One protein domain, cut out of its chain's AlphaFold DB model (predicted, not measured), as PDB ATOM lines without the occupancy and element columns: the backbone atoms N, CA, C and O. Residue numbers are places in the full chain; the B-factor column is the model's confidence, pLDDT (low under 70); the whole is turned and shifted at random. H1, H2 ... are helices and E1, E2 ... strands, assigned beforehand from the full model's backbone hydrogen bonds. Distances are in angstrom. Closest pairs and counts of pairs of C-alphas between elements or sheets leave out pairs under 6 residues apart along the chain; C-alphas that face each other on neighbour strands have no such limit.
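What this domain is: This is residues 387 to 426 of the 527 residues of an uncharacterized protein of Paramuricea clavata (UniProt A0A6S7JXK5). The domain has little regular structure: two short antiparallel strands, E1 and E2, lie side by side as a twisted ribbon. The unnamed stretch 387 to 398 loops round one end of the ribbon, and the connection from E1 to E2, with the short helix H1 in it, loops out at the other. The 40 printed residues hold E1, H1 and E2 in that order, 14 residues in named elements, class mixed. The whole is compact, radius of gyration of the C-alphas 9.7 A, yet elongated, spanning 25 by 16 by 16 A.

Where its parts are: E1, residues 399 to 403, begins at C-alpha (101.861, 69.596, 11.019) and is 13.3 A long. H1 is residues 409 to 412, 5.3 A. E2, residues 421 to 425, is 13.2 A and ends at C-alpha (102.269, 69.448, 15.231).

How they stand to each other: E1 and E2 are antiparallel neighbours at 151 degrees. N 400 and O 424, 2.8 A apart, are within hydrogen-bond range. A tight link joins E1 to H1, a short one H1 to E2. H1 is too short for an O i to N i+4 pair; its one O i to N i+3 pair is within range.

The domain as a whole: The farthest C-alphas, of Lys 397 and Pro 417, are 27.6 A apart. The printed part has no cut, and no printed residue is under 70 in pLDDT.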
ATOM      1  N   ASN A 387      96.991  62.787  14.014       94.06
ATOM      2  CA  ASN A 387      97.383  62.839  15.418       94.06
ATOM      3  C   ASN A 387      98.888  63.122  15.506       94.06
ATOM      4  O   ASN A 387      99.690  62.564  14.752       94.06
ATOM      5  N   CYS A 388      99.263  64.075  16.356       94.75
ATOM      6  CA  CYS A 388     100.653  64.461  16.558       94.75
ATOM      7  C   CYS A 388     101.384  63.406  17.389       94.75
ATOM      8  O   CYS A 388     101.084  63.284  18.563       94.75
ATOM      9  N   ALA A 389     102.429  62.776  16.859       93.56
ATOM     10  CA  ALA A 389     103.141  61.695  17.557       93.56
ATOM     11  C   ALA A 389     103.847  62.088  18.878       93.56
ATOM     12  O   ALA A 389     104.430  61.243  19.540       93.56
ATOM     13  N   VAL A 390     103.868  63.379  19.229       94.38
ATOM     14  CA  VAL A 390     104.483  63.890  20.470       94.38
ATOM     15  C   VAL A 390     103.442  64.198  21.547       94.38
ATOM     16  O   VAL A 390     103.756  64.153  22.728       94.38
ATOM     17  N   CYS A 391     102.232  64.600  21.161       94.31
ATOM     18  CA  CYS A 391     101.222  65.081  22.113       94.31
ATOM     19  C   CYS A 391      99.821  64.529  21.852       94.31
ATOM     20  O   CYS A 391      98.870  65.038  22.433       94.31
ATOM     21  N   ASP A 392      99.699  63.607  20.898       93.44
ATOM     22  CA  ASP A 392      98.503  62.919  20.394       93.44
ATOM     23  C   ASP A 392      97.301  63.784  20.002       93.44
ATOM     24  O   ASP A 392      96.285  63.289  19.524       93.44
ATOM     25  N   ASN A 393      97.442  65.106  20.069       93.56
ATOM     26  CA  ASN A 393      96.414  66.037  19.643       93.56
ATOM     27  C   ASN A 393      96.148  65.914  18.139       93.56
ATOM     28  O   ASN A 393      97.077  65.912  17.321       93.56
ATOM     29  N   HIS A 394      94.865  65.901  17.779       93.12
ATOM     30  CA  HIS A 394      94.410  65.901  16.396       93.12
ATOM     31  C   HIS A 394      94.625  67.278  15.752       93.12
ATOM     32  O   HIS A 394      94.100  68.297  16.205       93.12
ATOM     33  N   VAL A 395      95.404  67.330  14.673       92.19
ATOM     34  CA  VAL A 395      95.769  68.570  13.982       92.19
ATOM     35  C   VAL A 395      95.343  68.517  12.523       92.19
ATOM     36  O   VAL A 395      95.826  67.704  11.743       92.19
ATOM     37  N   GLN A 396      94.479  69.455  12.135       87.44
ATOM     38  CA  GLN A 396      93.936  69.537  10.772       87.44
ATOM     39  C   GLN A 396      94.727  70.461   9.831       87.44
ATOM     40  O   GLN A 396      94.666  70.301   8.617       87.44
ATOM     41  N   LYS A 397      95.449  71.467  10.354       79.94
ATOM     42  CA  LYS A 397      95.972  72.577   9.522       79.94
ATOM     43  C   LYS A 397      97.492  72.725   9.492       79.94
ATOM     44  O   LYS A 397      98.021  73.280   8.533       79.94
ATOM     45  N   SER A 398      98.210  72.305  10.532       81.75
ATOM     46  CA  SER A 398      99.633  72.638  10.668       81.75
ATOM     47  C   SER A 398     100.436  71.559  11.389       81.75
ATOM     48  O   SER A 398     100.730  71.633  12.584       81.75
ATOM     49  N   TYR A 399     100.870  70.578  10.610       91.06
ATOM     50  CA  TYR A 399     101.861  69.596  11.019       91.06
ATOM     51  C   TYR A 399     103.087  69.661  10.112       91.06
ATOM     52  O   TYR A 399     103.014  70.146   8.981       91.06
ATOM     53  N   SER A 400     104.213  69.183  10.621       89.44
ATOM     54  CA  SER A 400     105.402  68.906   9.824       89.44
ATOM     55  C   SER A 400     105.641  67.403   9.826       89.44
ATOM     56  O   SER A 400     105.362  66.722  10.813       89.44
ATOM     57  N   CYS A 401     106.140  66.890   8.708       92.50
ATOM     58  CA  CYS A 401     106.634  65.522   8.621       92.50
ATOM     59  C   CYS A 401     108.155  65.567   8.721       92.50
ATOM     60  O   CYS A 401     108.788  66.295   7.954       92.50
ATOM     61  N   CYS A 402     108.721  64.801   9.644       91.62
ATOM     62  CA  CYS A 402     110.162  64.649   9.796       91.62
ATOM     63  C   CYS A 402     110.534  63.192   9.509       91.62
ATOM     64  O   CYS A 402     109.836  62.276   9.943       91.62
ATOM     65  N   ASN A 403     111.635  62.981   8.794       94.62
ATOM     66  CA  ASN A 403     112.290  61.676   8.694       94.62
ATOM     67  C   ASN A 403     113.333  61.558   9.813       94.62
ATOM     68  O   ASN A 403     113.789  62.589  10.316       94.62
ATOM     69  N   ILE A 404     113.780  60.339  10.127       92.94
ATOM     70  CA  ILE A 404     114.761  60.066  11.194       92.94
ATOM     71  C   ILE A 404     116.046  60.909  11.076       92.94
ATOM     72  O   ILE A 404     116.560  61.409  12.072       92.94
ATOM     73  N   GLN A 405     116.508  61.161   9.846       91.06
ATOM     74  CA  GLN A 405     117.698  61.974   9.557       91.06
ATOM     75  C   GLN A 405     117.488  63.473   9.830       91.06
ATOM     76  O   GLN A 405     118.407  64.176  10.229       91.06
ATOM     77  N   THR A 406     116.269  63.970   9.611       89.69
ATOM     78  CA  THR A 406     115.916  65.403   9.711       89.69
ATOM     79  C   THR A 406     115.260  65.776  11.038       89.69
ATOM     80  O   THR A 406     115.010  66.953  11.302       89.69
ATOM     81  N   ALA A 407     114.892  64.778  11.839       89.88
ATOM     82  CA  ALA A 407     114.208  64.988  13.097       89.88
ATOM     83  C   ALA A 407     115.184  65.578  14.131       89.88
ATOM     84  O   ALA A 407     116.318  65.102  14.240       89.88
ATOM     85  N   PRO A 408     114.754  66.581  14.921       90.44
ATOM     86  CA  PRO A 408     115.479  66.992  16.117       90.44
ATOM     87  C   PRO A 408     115.826  65.775  16.977       90.44
ATOM     88  O   PRO A 408     115.011  64.862  17.097       90.44
ATOM     89  N   GLU A 409     117.000  65.773  17.609       90.38
ATOM     90  CA  GLU A 409     117.480  64.629  18.404       90.38
ATOM     91  C   GLU A 409     116.470  64.177  19.464       90.38
ATOM     92  O   GLU A 409     116.252  62.983  19.650       90.38
ATOM     93  N   LYS A 410     115.739  65.133  20.047       91.00
ATOM     94  CA  LYS A 410     114.656  64.887  21.007       91.00
ATOM     95  C   LYS A 410     113.484  64.069  20.463       91.00
ATOM     96  O   LYS A 410     112.653  63.670  21.257       91.00
ATOM     97  N   PHE A 411     113.372  63.850  19.156       92.44
ATOM     98  CA  PHE A 411     112.290  63.065  18.553       92.44
ATOM     99  C   PHE A 411     112.787  61.799  17.858       92.44
ATOM    100  O   PHE A 411     111.965  61.025  17.379       92.44
ATOM    101  N   LYS A 412     114.105  61.556  17.804       92.19
ATOM    102  CA  LYS A 412     114.657  60.355  17.156       92.19
ATOM    103  C   LYS A 412     114.217  59.067  17.857       92.19
ATOM    104  O   LYS A 412     113.942  58.090  17.180       92.19
ATOM    105  N   HIS A 413     114.055  59.092  19.181       92.81
ATOM    106  CA  HIS A 413     113.578  57.942  19.957       92.81
ATOM    107  C   HIS A 413     112.110  57.568  19.685       92.81
ATOM    108  O   HIS A 413     111.700  56.459  20.001       92.81
ATOM    109  N   LEU A 414     111.315  58.471  19.095       92.88
ATOM    110  CA  LEU A 414     109.923  58.193  18.721       92.88
ATOM    111  C   LEU A 414     109.812  57.429  17.390       92.88
ATOM    112  O   LEU A 414     108.716  57.035  16.998       92.88
ATOM    113  N   PHE A 415     110.922  57.237  16.669       94.94
ATOM    114  CA  PHE A 415     110.958  56.378  15.490       94.94
ATOM    115  C   PHE A 415     111.109  54.928  15.945       94.94
ATOM    116  O   PHE A 415     112.213  54.465  16.221       94.94
ATOM    117  N   THR A 416     109.994  54.206  16.020       91.50
ATOM    118  CA  THR A 416     110.025  52.750  16.172       91.50
ATOM    119  C   THR A 416     110.452  52.088  14.854       91.50
ATOM    120  O   THR A 416     110.214  52.653  13.776       91.50
ATOM    121  N   PRO A 417     111.103  50.907  14.898       89.56
ATOM    122  CA  PRO A 417     111.464  50.170  13.691       89.56
ATOM    123  C   PRO A 417     110.204  49.913  12.852       89.56
ATOM    124  O   PRO A 417     109.235  49.333  13.330       89.56
ATOM    125  N   GLY A 418     110.201  50.424  11.618       90.56
ATOM    126  CA  GLY A 418     109.052  50.395  10.704       90.56
ATOM    127  C   GLY A 418     108.400  51.760  10.439       90.56
ATOM    128  O   GLY A 418     107.752  51.933   9.406       90.56
ATOM    129  N   ILE A 419     108.612  52.775  11.286       91.25
ATOM    130  CA  ILE A 419     108.090  54.129  11.038       91.25
ATOM    131  C   ILE A 419     109.113  54.955  10.253       91.25
ATOM    132  O   ILE A 419     110.123  55.404  10.784       91.25
ATOM    133  N   VAL A 420     108.825  55.231   8.978       92.50
ATOM    134  CA  VAL A 420     109.717  56.033   8.110       92.50
ATOM    135  C   VAL A 420     109.559  57.542   8.346       92.50
ATOM    136  O   VAL A 420     110.507  58.315   8.178       92.50
ATOM    137  N   ARG A 421     108.352  57.994   8.719       93.06
ATOM    138  CA  ARG A 421     108.014  59.420   8.852       93.06
ATOM    139  C   ARG A 421     107.190  59.695  10.100       93.06
ATOM    140  O   ARG A 421     106.105  59.144  10.256       93.06
ATOM    141  N   LEU A 422     107.652  60.643  10.909       94.31
ATOM    142  CA  LEU A 422     106.939  61.123  12.086       94.31
ATOM    143  C   LEU A 422     106.157  62.394  11.743       94.31
ATOM    144  O   LEU A 422     106.709  63.340  11.168       94.31
ATOM    145  N   LYS A 423     104.871  62.435  12.097       94.69
ATOM    146  CA  LYS A 423     104.024  63.620  11.927       94.69
ATOM    147  C   LYS A 423     103.897  64.359  13.257       94.69
ATOM    148  O   LYS A 423     103.336  63.833  14.213       94.69
ATOM    149  N   ILE A 424     104.399  65.591  13.315       94.44
ATOM    150  CA  ILE A 424     104.460  66.388  14.546       94.44
ATOM    151  C   ILE A 424     103.738  67.720  14.330       94.44
ATOM    152  O   ILE A 424     103.936  68.394  13.316       94.44
ATOM    153  N   CYS A 425     102.905  68.137  15.280       93.88
ATOM    154  CA  CYS A 425     102.269  69.448  15.231       93.88
ATOM    155  C   CYS A 425     103.296  70.577  15.392       93.88
ATOM    156  O   CYS A 425     104.315  70.435  16.068       93.88
ATOM    157  N   ARG A 426     103.006  71.755  14.831       89.75
ATOM    158  CA  ARG A 426     103.917  72.910  14.950       89.75
ATOM    159  C   ARG A 426     104.163  73.384  16.384       89.75
ATOM    160  O   ARG A 426     105.175  74.032  16.610       89.75
TER     161      ARG A 426